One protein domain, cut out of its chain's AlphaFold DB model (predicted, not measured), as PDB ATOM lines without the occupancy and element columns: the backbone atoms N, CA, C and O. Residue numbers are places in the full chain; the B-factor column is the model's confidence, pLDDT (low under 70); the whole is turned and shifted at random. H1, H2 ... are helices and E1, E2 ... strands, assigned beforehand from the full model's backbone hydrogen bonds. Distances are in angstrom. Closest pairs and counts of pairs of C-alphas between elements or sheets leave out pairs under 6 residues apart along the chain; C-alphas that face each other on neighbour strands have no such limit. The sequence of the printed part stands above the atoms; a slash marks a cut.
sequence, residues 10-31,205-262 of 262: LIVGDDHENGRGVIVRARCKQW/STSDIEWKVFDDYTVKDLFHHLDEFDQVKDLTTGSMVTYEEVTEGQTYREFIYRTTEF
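Overview. This is residues 10 to 31 and 205 to 262 of the 262 residues of an uncharacterized protein of Bacillus cereus (UniProt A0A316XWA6). A small, twisted sheet of four strands has one helix, H1, over one face and no named helix on the other; the second helix, H2, sits off the sheet, beyond the end where E2 stops, and is reached by a long loop that first runs back along the edge strand E4. Residues 257 to 262, of which 257 to 260 belong to H2, stick out from the rest. The printed part has 80 residues, with a cut after residue 31, and along the chain its two named helices and four named strands come as E1, E2, E3, H1, E4, H2. The sheet runs E3, E1, E2, E4 and is mixed, antiparallel but for the parallel pair E2 and E4; the class is mixed, helices and strands, with under half of the residues in named elements. The whole is compact, with a radius of gyration of the C-alphas of 12.6 A, and spans 36 by 34 by 20 A.

Along the chain. E1 is residues 10 to 15, beginning at C-alpha 10, (161.178, 172.261, 198.069), and is 15.3 A long from first to last C-alpha. E2, residues 20 to 25, measures 16.6 A. After the cut comes E3, residues 210 to 214, 13.0 A long. H1 is residues 219 to 228, 14.4 A long, with C-alpha 219 at (150.183, 174.724, 189.354). E4, residues 232 to 234, measures 7.0 A. H2, residues 252 to 260, is 12.5 A long and ends at C-alpha 260, (165.567, 161.844, 185.941).

Arrangement. E1 and E2 form a hairpin, antiparallel at 156 degrees between their directions, with N 11 and O 24 at 2.8 A and N 15 and O 20 at 2.9 A within hydrogen-bond range. On the other side of E1, E3 is its antiparallel neighbour at 154 degrees, with N 12 and O 212 at 2.9 A. E4 is the parallel neighbour of E2 at 26 degrees, with N 23 and O 233 at 2.8 A and N 233 and O 21 at 2.9 A. E3 and E4 are the edge strands. The sheet is strongly twisted, but only just, with its C-alphas up to 4.3 A off the best plane. Residues 232 to 233 of E4 also pair, antiparallel, with residues 240 to 241. H1 is on the sheet at a height over the sheet of 8.6 A; it lies over E2, and runs along the strands at 19 degrees to E2 on the local plane. Its closest C-alphas to E2 are those of Gly 21 and His 225, 5.8 A apart. This makes two layers, a helix on one face of a sheet. E3, H1 and E4 form a split strand-helix-strand unit, two strands of one sheet that follow each other among the strands with a helix between them in the chain, and with E1 and E2 between them in the sheet; its crossover is right-handed. H2 is not on the sheet, and it is apart from H1, but only just, at 8.3 A. In H1 and H2 every O i to N i+4 pair is within hydrogen-bond range.

Size, cuts and confidence. The two C-alphas farthest apart, those of Trp 31 and Asp 227, are 39.4 A from each other. Residues 32 to 204 are not printed, and C-alphas 31 and 205 are 24.2 A apart across this cut, which lies in the link from E2 to E3. The links E1 to E2, E3 to H1 and H1 to E4 are tight; the link E4 to H2, residues 235 to 251, is long. The mean pLDDT of the printed part is 94.1, and residues 261 to 262, the last of the chain, are under 70.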
ATOM      1  N   LEU A  10     160.816 171.070 198.825       97.56
ATOM      2  CA  LEU A  10     161.178 172.261 198.069       97.56
ATOM      3  C   LEU A  10     161.258 173.429 199.056       97.56
ATOM      4  O   LEU A  10     160.498 173.486 200.020       97.56
ATOM      5  N   ILE A  11     162.234 174.307 198.876       97.50
ATOM      6  CA  ILE A  11     162.339 175.561 199.616       97.50
ATOM      7  C   ILE A  11     162.080 176.645 198.586       97.50
ATOM      8  O   ILE A  11     162.834 176.756 197.624       97.50
ATOM      9  N   VAL A  12     160.981 177.357 198.752       97.94
ATOM     10  CA  VAL A  12     160.482 178.338 197.793       97.94
ATOM     11  C   VAL A  12     160.586 179.706 198.434       97.94
ATOM     12  O   VAL A  12     160.404 179.815 199.647       97.94
ATOM     13  N   GLY A  13     160.928 180.722 197.663       97.19
ATOM     14  CA  GLY A  13     160.981 182.076 198.176       97.19
ATOM     15  C   GLY A  13     160.822 183.119 197.093       97.19
ATOM     16  O   GLY A  13     160.911 182.822 195.900       97.19
ATOM     17  N   ASP A  14     160.640 184.338 197.569       97.19
ATOM     18  CA  ASP A  14     160.337 185.513 196.769       97.19
ATOM     19  C   ASP A  14     161.611 186.367 196.649       97.19
ATOM     20  O   ASP A  14     162.096 186.954 197.620       97.19
ATOM     21  N   ASP A  15     162.229 186.374 195.465       95.75
ATOM     22  CA  ASP A  15     163.463 187.111 195.162       95.75
ATOM     23  C   ASP A  15     163.094 188.482 194.578       95.75
ATOM     24  O   ASP A  15     163.241 188.729 193.377       95.75
ATOM     25  N   HIS A  16     162.572 189.365 195.441       94.69
ATOM     26  CA  HIS A  16     162.111 190.710 195.066       94.69
ATOM     27  C   HIS A  16     163.217 191.575 194.447       94.69
ATOM     28  O   HIS A  16     162.928 192.398 193.584       94.69
ATOM     29  N   GLU A  17     164.481 191.372 194.836       93.31
ATOM     30  CA  GLU A  17     165.629 192.077 194.247       93.31
ATOM     31  C   GLU A  17     165.741 191.801 192.739       93.31
ATOM     32  O   GLU A  17     166.062 192.697 191.960       93.31
ATOM     33  N   ASN A  18     165.439 190.569 192.317       94.31
ATOM     34  CA  ASN A  18     165.497 190.146 190.919       94.31
ATOM     35  C   ASN A  18     164.110 189.999 190.265       94.31
ATOM     36  O   ASN A  18     164.036 189.484 189.146       94.31
ATOM     37  N   GLY A  19     163.031 190.390 190.954       95.19
ATOM     38  CA  GLY A  19     161.651 190.295 190.465       95.19
ATOM     39  C   GLY A  19     161.237 188.882 190.040       95.19
ATOM     40  O   GLY A  19     160.661 188.714 188.966       95.19
ATOM     41  N   ARG A  20     161.587 187.847 190.816       96.38
ATOM     42  CA  ARG A  20     161.284 186.446 190.464       96.38
ATOM     43  C   ARG A  20     160.921 185.581 191.669       96.38
ATOM     44  O   ARG A  20     161.474 185.757 192.750       96.38
ATOM     45  N   GLY A  21     160.118 184.546 191.438       97.69
ATOM     46  CA  GLY A  21     160.027 183.413 192.356       97.69
ATOM     47  C   GLY A  21     161.267 182.518 192.240       97.69
ATOM     48  O   GLY A  21     161.839 182.350 191.155       97.69
ATOM     49  N   VAL A  22     161.703 181.909 193.341       98.00
ATOM     50  CA  VAL A  22     162.840 180.978 193.351       98.00
ATOM     51  C   VAL A  22     162.529 179.678 194.079       98.00
ATOM     52  O   VAL A  22     161.877 179.657 195.117       98.00
ATOM     53  N   ILE A  23     163.057 178.573 193.555       98.00
ATOM     54  CA  ILE A  23     162.927 177.234 194.134       98.00
ATOM     55  C   ILE A  23     164.316 176.648 194.389       98.00
ATOM     56  O   ILE A  23     165.213 176.719 193.554       98.00
ATOM     57  N   VAL A  24     164.496 176.013 195.545       97.00
ATOM     58  CA  VAL A  24     165.675 175.219 195.900       97.00
ATOM     59  C   VAL A  24     165.232 173.821 196.315       97.00
ATOM     60  O   VAL A  24     164.399 173.636 197.204       97.00
ATOM     61  N   ARG A  25     165.847 172.791 195.732       96.44
ATOM     62  CA  ARG A  25     165.600 171.396 196.111       96.44
ATOM     63  C   ARG A  25     166.351 171.073 197.399       96.44
ATOM     64  O   ARG A  25     167.586 171.054 197.435       96.44
ATOM     65  N   ALA A  26     165.629 170.766 198.475       96.62
ATOM     66  CA  ALA A  26     166.266 170.408 199.735       96.62
ATOM     67  C   ALA A  26     167.061 169.099 199.588       96.62
ATOM     68  O   ALA A  26     166.565 168.088 199.107       96.62
ATOM     69  N   ARG A  27     168.310 169.059 200.053       95.88
ATOM     70  CA  ARG A  27     169.104 167.815 200.049       95.88
ATOM     71  C   ARG A  27     168.480 166.766 200.984       95.88
ATOM     72  O   ARG A  27     168.148 167.114 202.116       95.88
ATOM     73  N   CYS A  28     168.459 165.474 200.619       95.50
ATOM     74  CA  CYS A  28     168.084 164.412 201.583       95.50
ATOM     75  C   CYS A  28     169.056 164.285 202.760       95.50
ATOM     76  O   CYS A  28     168.723 163.678 203.776       95.50
ATOM     77  N   LYS A  29     170.288 164.798 202.615       94.38
ATOM     78  CA  LYS A  29     171.373 164.715 203.607       94.38
ATOM     79  C   LYS A  29     171.763 163.277 203.989       94.38
ATOM     80  O   LYS A  29     172.525 163.094 204.938       94.38
ATOM     81  N   GLN A  30     171.316 162.266 203.245       93.06
ATOM     82  CA  GLN A  30     171.675 160.868 203.483       93.06
ATOM     83  C   GLN A  30     173.107 160.574 203.018       93.06
ATOM     84  O   GLN A  30     173.558 161.082 201.996       93.06
ATOM     85  N   TRP A  31     173.810 159.705 203.750       92.06
ATOM     86  CA  TRP A  31     175.158 159.243 203.385       92.06
ATOM     87  C   TRP A  31     175.173 158.197 202.265       92.06
ATOM     88  O   TRP A  31     176.230 157.967 201.695       92.06
ATOM     89  N   SER A 205     174.677 182.086 205.797       82.81
ATOM     90  CA  SER A 205     174.466 183.385 205.168       82.81
ATOM     91  C   SER A 205     173.048 183.842 205.488       82.81
ATOM     92  O   SER A 205     172.117 183.033 205.464       82.81
ATOM     93  N   THR A 206     172.885 185.122 205.799       87.38
ATOM     94  CA  THR A 206     171.571 185.763 205.766       87.38
ATOM     95  C   THR A 206     171.155 185.947 204.310       87.38
ATOM     96  O   THR A 206     172.001 186.078 203.426       87.38
ATOM     97  N   SER A 207     169.858 185.882 204.062       88.69
ATOM     98  CA  SER A 207     169.241 186.141 202.766       88.69
ATOM     99  C   SER A 207     168.010 186.982 203.050       88.69
ATOM    100  O   SER A 207     167.314 186.696 204.023       88.69
ATOM    101  N   ASP A 208     167.770 187.988 202.216       92.38
ATOM    102  CA  ASP A 208     166.583 188.844 202.316       92.38
ATOM    103  C   ASP A 208     165.339 188.178 201.705       92.38
ATOM    104  O   ASP A 208     164.234 188.694 201.818       92.38
ATOM    105  N   ILE A 209     165.512 186.999 201.096       94.75
ATOM    106  CA  ILE A 209     164.429 186.180 200.555       94.75
ATOM    107  C   ILE A 209     163.672 185.531 201.715       94.75
ATOM    108  O   ILE A 209     164.261 184.827 202.548       94.75
ATOM    109  N   GLU A 210     162.353 185.707 201.735       91.50
ATOM    110  CA  GLU A 210     161.480 184.974 202.644       91.50
ATOM    111  C   GLU A 210     161.321 183.530 202.151       91.50
ATOM    112  O   GLU A 210     160.672 183.250 201.146       91.50
ATOM    113  N   TRP A 211     161.941 182.585 202.859       95.38
ATOM    114  CA  TRP A 211     161.918 181.174 202.481       95.38
ATOM    115  C   TRP A 211     160.796 180.405 203.179       95.38
ATOM    116  O   TRP A 211     160.741 180.323 204.408       95.38
ATOM    117  N   LYS A 212     159.978 179.718 202.385       96.62
ATOM    118  CA  LYS A 212     158.917 178.804 202.818       96.62
ATOM    119  C   LYS A 212     159.255 177.370 202.406       96.62
ATOM    120  O   LYS A 212     159.884 177.118 201.379       96.62
ATOM    121  N   VAL A 213     158.871 176.398 203.233       97.25
ATOM    122  CA  VAL A 213     159.152 174.974 202.981       97.25
ATOM    123  C   VAL A 213     157.897 174.286 202.473       97.25
ATOM    124  O   VAL A 213     156.888 174.245 203.167       97.25
ATOM    125  N   PHE A 214     158.013 173.677 201.299       97.56
ATOM    126  CA  PHE A 214     156.932 173.005 200.601       97.56
ATOM    127  C   PHE A 214     157.166 171.495 200.519       97.56
ATOM    128  O   PHE A 214     158.288 171.007 200.311       97.56
ATOM    129  N   ASP A 215     156.076 170.746 200.678       96.31
ATOM    130  CA  ASP A 215     156.030 169.323 200.359       96.31
ATOM    131  C   ASP A 215     156.012 169.081 198.862       96.31
ATOM    132  O   ASP A 215     156.657 168.148 198.409       96.31
ATOM    133  N   ASP A 216     155.348 169.934 198.101       95.31
ATOM    134  CA  ASP A 216     155.423 169.942 196.651       95.31
ATOM    135  C   ASP A 216     155.091 171.332 196.113       95.31
ATOM    136  O   ASP A 216     154.684 172.200 196.880       95.31
ATOM    137  N   TYR A 217     155.299 171.535 194.816       96.69
ATOM    138  CA  TYR A 217     155.024 172.790 194.131       96.69
ATOM    139  C   TYR A 217     154.034 172.535 192.996       96.69
ATOM    140  O   TYR A 217     154.338 171.822 192.036       96.69
ATOM    141  N   THR A 218     152.824 173.055 193.173       97.44
ATOM    142  CA  THR A 218     151.655 172.799 192.325       97.44
ATOM    143  C   THR A 218     151.445 173.911 191.303       97.44
ATOM    144  O   THR A 218     152.052 174.978 191.388       97.44
ATOM    145  N   VAL A 219     150.534 173.696 190.347       96.81
ATOM    146  CA  VAL A 219     150.183 174.724 189.354       96.81
ATOM    147  C   VAL A 219     149.607 175.982 190.007       96.81
ATOM    148  O   VAL A 219     149.840 177.082 189.521       96.81
ATOM    149  N   LYS A 220     148.922 175.845 191.150       97.00
ATOM    150  CA  LYS A 220     148.414 176.985 191.922       97.00
ATOM    151  C   LYS A 220     149.556 177.807 192.520       97.00
ATOM    152  O   LYS A 220     149.494 179.031 192.493       97.00
ATOM    153  N   ASP A 221     150.589 177.140 193.036       96.56
ATOM    154  CA  ASP A 221     151.775 177.813 193.577       96.56
ATOM    155  C   ASP A 221     152.558 178.513 192.458       96.56
ATOM    156  O   ASP A 221     153.040 179.629 192.646       96.56
ATOM    157  N   LEU A 222     152.645 177.885 191.277       96.38
ATOM    158  CA  LEU A 222     153.231 178.502 190.086       96.38
ATOM    159  C   LEU A 222     152.437 179.730 189.642       96.38
ATOM    160  O   LEU A 222     153.034 180.780 189.448       96.38
ATOM    161  N   PHE A 223     151.114 179.614 189.530       96.31
ATOM    162  CA  PHE A 223     150.244 180.725 189.155       96.31
ATOM    163  C   PHE A 223     150.388 181.900 190.123       96.31
ATOM    164  O   PHE A 223     150.536 183.028 189.678       96.31
ATOM    165  N   HIS A 224     150.413 181.641 191.434       95.12
ATOM    166  CA  HIS A 224     150.573 182.699 192.430       95.12
ATOM    167  C   HIS A 224     151.900 183.451 192.279       95.12
ATOM    168  O   HIS A 224     151.894 184.676 192.252       95.12
ATOM    169  N   HIS A 225     153.021 182.740 192.110       95.00
ATOM    170  CA  HIS A 225     154.292 183.420 191.857       95.00
ATOM    171  C   HIS A 225     154.318 184.109 190.494       95.00
ATOM    172  O   HIS A 225     154.993 185.118 190.374       95.00
ATOM    173  N   LEU A 226     153.627 183.594 189.473       95.06
ATOM    174  CA  LEU A 226     153.582 184.238 188.156       95.06
ATOM    175  C   LEU A 226     152.632 185.449 188.086       95.06
ATOM    176  O   LEU A 226     152.740 186.251 187.166       95.06
ATOM    177  N   ASP A 227     151.705 185.576 189.036       96.19
ATOM    178  CA  ASP A 227     150.861 186.765 189.212       96.19
ATOM    179  C   ASP A 227     151.659 187.917 189.845       96.19
ATOM    180  O   ASP A 227     151.475 189.082 189.499       96.19
ATOM    181  N   GLU A 228     152.588 187.586 190.746       94.50
ATOM    182  CA  GLU A 228     153.448 188.560 191.426       94.50
ATOM    183  C   GLU A 228     154.776 188.825 190.692       94.50
ATOM    184  O   GLU A 228     155.332 189.921 190.772       94.50
ATOM    185  N   PHE A 229     155.289 187.836 189.961       94.94
ATOM    186  CA  PHE A 229     156.599 187.863 189.317       94.94
ATOM    187  C   PHE A 229     156.538 187.377 187.868       94.94
ATOM    188  O   PHE A 229     155.795 186.466 187.536       94.94
ATOM    189  N   ASP A 230     157.433 187.865 187.007       93.50
ATOM    190  CA  ASP A 230     157.445 187.443 185.596       93.50
ATOM    191  C   ASP A 230     157.858 185.975 185.404       93.50
ATOM    192  O   ASP A 230     157.640 185.377 184.345       93.50
ATOM    193  N   GLN A 231     158.549 185.395 186.390       96.81
ATOM    194  CA  GLN A 231     159.201 184.107 186.225       96.81
ATOM    195  C   GLN A 231     159.503 183.392 187.547       96.81
ATOM    196  O   GLN A 231     159.720 184.022 188.583       96.81
ATOM    197  N   VAL A 232     159.632 182.062 187.481       97.81
ATOM    198  CA  VAL A 232     160.063 181.217 188.605       97.81
ATOM    199  C   VAL A 232     161.311 180.426 188.226       97.81
ATOM    200  O   VAL A 232     161.327 179.750 187.201       97.81
ATOM    201  N   LYS A 233     162.371 180.486 189.038       97.94
ATOM    202  CA  LYS A 233     163.663 179.840 188.747       97.94
ATOM    203  C   LYS A 233     164.028 178.770 189.771       97.94
ATOM    204  O   LYS A 233     164.122 179.049 190.963       97.94
ATOM    205  N   ASP A 234     164.366 177.568 189.312       97.62
ATOM    206  CA  ASP A 234     165.000 176.560 190.164       97.62
ATOM    207  C   ASP A 234     166.497 176.863 190.295       97.62
ATOM    208  O   ASP A 234     167.299 176.595 189.399       97.62
ATOM    209  N   LEU A 235     166.905 177.408 191.439       96.50
ATOM    210  CA  LEU A 235     168.299 177.747 191.734       96.50
ATOM    211  C   LEU A 235     169.203 176.515 191.845       96.50
ATOM    212  O   LEU A 235     170.427 176.639 191.793       96.50
ATOM    213  N   THR A 236     168.627 175.322 191.998       95.31
ATOM    214  CA  THR A 236     169.387 174.073 192.011       95.31
ATOM    215  C   THR A 236     169.954 173.803 190.627       95.31
ATOM    216  O   THR A 236     171.146 173.546 190.503       95.31
ATOM    217  N   THR A 237     169.120 173.866 189.589       94.88
ATOM    218  CA  THR A 237     169.493 173.530 188.206       94.88
ATOM    219  C   THR A 237     169.902 174.747 187.384       94.88
ATOM    220  O   THR A 237     170.691 174.614 186.451       94.88
ATOM    221  N   GLY A 238     169.407 175.927 187.755       96.00
ATOM    222  CA  GLY A 238     169.488 177.160 186.980       96.00
ATOM    223  C   GLY A 238     168.365 177.320 185.950       96.00
ATOM    224  O   GLY A 238     168.347 178.351 185.280       96.00
ATOM    225  N   SER A 239     167.459 176.345 185.828       96.44
ATOM    226  CA  SER A 239     166.365 176.343 184.849       96.44
ATOM    227  C   SER A 239     165.161 177.161 185.313       96.44
ATOM    228  O   SER A 239     164.935 177.333 186.513       96.44
ATOM    229  N   MET A 240     164.376 177.635 184.349       97.50
ATOM    230  CA  MET A 240     163.078 178.264 184.590       97.50
ATOM    231  C   MET A 240     162.003 177.199 184.762       97.50
ATOM    232  O   MET A 240     162.070 176.175 184.090       97.50
ATOM    233  N   VAL A 241     161.042 177.459 185.643       97.06
ATOM    234  CA  VAL A 241     159.891 176.594 185.898       97.06
ATOM    235  C   VAL A 241     158.709 177.086 185.081       97.06
ATOM    236  O   VAL A 241     158.342 178.258 185.177       97.06
ATOM    237  N   THR A 242     158.127 176.210 184.263       96.50
ATOM    238  CA  THR A 242     157.051 176.567 183.322       96.50
ATOM    239  C   THR A 242     155.786 175.740 183.554       96.50
ATOM    240  O   THR A 242     155.800 174.724 184.252       96.50
ATOM    241  N   TYR A 243     154.681 176.148 182.921       95.69
ATOM    242  CA  TYR A 243     153.418 175.399 182.937       95.69
ATOM    243  C   TYR A 243     153.502 174.019 182.263       95.69
ATOM    244  O   TYR A 243     152.643 173.179 182.500       95.69
ATOM    245  N   GLU A 244     154.529 173.744 181.452       94.06
ATOM    246  CA  GLU A 244     154.761 172.395 180.909       94.06
ATOM    247  C   GLU A 244     155.318 171.439 181.975       94.06
ATOM    248  O   GLU A 244     155.114 170.225 181.908       94.06
ATOM    249  N   GLU A 245     156.020 171.989 182.968       95.00
ATOM    250  CA  GLU A 245     156.639 171.238 184.061       95.00
ATOM    251  C   GLU A 245     155.711 171.102 185.276       95.00
ATOM    252  O   GLU A 245     155.912 170.219 186.110       95.00
ATOM    253  N   VAL A 246     154.706 171.975 185.390       95.44
ATOM    254  CA  VAL A 246     153.757 172.011 186.508       95.44
ATOM    255  C   VAL A 246     152.340 172.210 185.972       95.44
ATOM    256  O   VAL A 246     151.973 173.303 185.548       95.44
ATOM    257  N   THR A 247     151.530 171.152 186.017       95.56
ATOM    258  CA  THR A 247     150.153 171.136 185.490       95.56
ATOM    259  C   THR A 247     149.151 170.780 186.592       95.56
ATOM    260  O   THR A 247     149.537 170.432 187.706       95.56
ATOM    261  N   GLU A 248     147.847 170.827 186.305       93.69
ATOM    262  CA  GLU A 248     146.811 170.410 187.268       93.69
ATOM    263  C   GLU A 248     146.965 168.953 187.733       93.69
ATOM    264  O   GLU A 248     146.631 168.633 188.872       93.69
ATOM    265  N   GLY A 249     147.492 168.076 186.873       94.19
ATOM    266  CA  GLY A 249     147.704 166.656 187.168       94.19
ATOM    267  C   GLY A 249     149.153 166.277 187.476       94.19
ATOM    268  O   GLY A 249     149.443 165.086 187.559       94.19
ATOM    269  N   GLN A 250     150.066 167.249 187.570       96.25
ATOM    270  CA  GLN A 250     151.488 166.991 187.783       96.25
ATOM    271  C   GLN A 250     152.140 168.096 188.610       96.25
ATOM    272  O   GLN A 250     152.205 169.251 188.186       96.25
ATOM    273  N   THR A 251     152.710 167.722 189.749       96.88
ATOM    274  CA  THR A 251     153.539 168.633 190.539       96.88
ATOM    275  C   THR A 251     154.941 168.781 189.949       96.88
ATOM    276  O   THR A 251     155.431 167.931 189.195       96.88
ATOM    277  N   TYR A 252     155.653 169.833 190.358       96.12
ATOM    278  CA  TYR A 252     157.032 170.041 189.921       96.12
ATOM    279  C   TYR A 252     157.958 168.887 190.328       96.12
ATOM    280  O   TYR A 252     158.848 168.484 189.573       96.12
ATOM    281  N   ARG A 253     157.757 168.301 191.518       94.75
ATOM    282  CA  ARG A 253     158.542 167.139 191.950       94.75
ATOM    283  C   ARG A 253     158.290 165.924 191.063       94.75
ATOM    284  O   ARG A 253     159.256 165.254 190.698       94.75
ATOM    285  N   GLU A 254     157.033 165.633 190.742       94.50
ATOM    286  CA  GLU A 254     156.665 164.511 189.872       94.50
ATOM    287  C   GLU A 254     157.284 164.663 188.482       94.50
ATOM    288  O   GLU A 254     157.834 163.701 187.938       94.50
ATOM    289  N   PHE A 255     157.276 165.881 187.933       95.06
ATOM    290  CA  PHE A 255     157.974 166.197 186.689       95.06
ATOM    291  C   PHE A 255     159.479 165.904 186.766       95.06
ATOM    292  O   PHE A 255     160.035 165.235 185.887       95.06
ATOM    293  N   ILE A 256     160.146 166.335 187.842       93.06
ATOM    294  CA  ILE A 256     161.576 166.071 188.047       93.06
ATOM    295  C   ILE A 256     161.861 164.568 188.143       93.06
ATOM    296  O   ILE A 256     162.843 164.095 187.572       93.06
ATOM    297  N   TYR A 257     161.045 163.800 188.868       91.81
ATOM    298  CA  TYR A 257     161.258 162.356 188.984       91.81
ATOM    299  C   TYR A 257     161.070 161.650 187.640       91.81
ATOM    300  O   TYR A 257     161.945 160.884 187.250       91.81
ATOM    301  N   ARG A 258     160.043 162.006 186.858       91.69
ATOM    302  CA  ARG A 258     159.828 161.437 185.516       91.69
ATOM    303  C   ARG A 258     160.993 161.695 184.553       91.69
ATOM    304  O   ARG A 258     161.296 160.855 183.716       91.69
ATOM    305  N   THR A 259     161.639 162.857 184.644       89.75
ATOM    306  CA  THR A 259     162.728 163.254 183.728       89.75
ATOM    307  C   THR A 259     164.113 162.770 184.156       89.75
ATOM    308  O   THR A 259     165.045 162.828 183.359       89.75
ATOM    309  N   THR A 260     164.272 162.295 185.395       81.56
ATOM    310  CA  THR A 260     165.567 161.844 185.941       81.56
ATOM    311  C   THR A 260     165.729 160.323 185.992       81.56
ATOM    312  O   THR A 260     166.798 159.849 186.375       81.56
ATOM    313  N   GLU A 261     164.699 159.563 185.603       67.75
ATOM    314  CA  GLU A 261     164.724 158.093 185.506       67.75
ATOM    315  C   GLU A 261     165.300 157.550 184.178       67.75
ATOM    316  O   GLU A 261     165.338 156.334 183.985       67.75
ATOM    317  N   PHE A 262     165.816 158.428 183.310       47.75
ATOM    318  CA  PHE A 262     166.546 158.098 182.076       47.75
ATOM    319  C   PHE A 262     168.034 158.463 182.192       47.75
ATOM    320  O   PHE A 262     168.862 157.739 181.593       47.75
TER     321      PHE A 262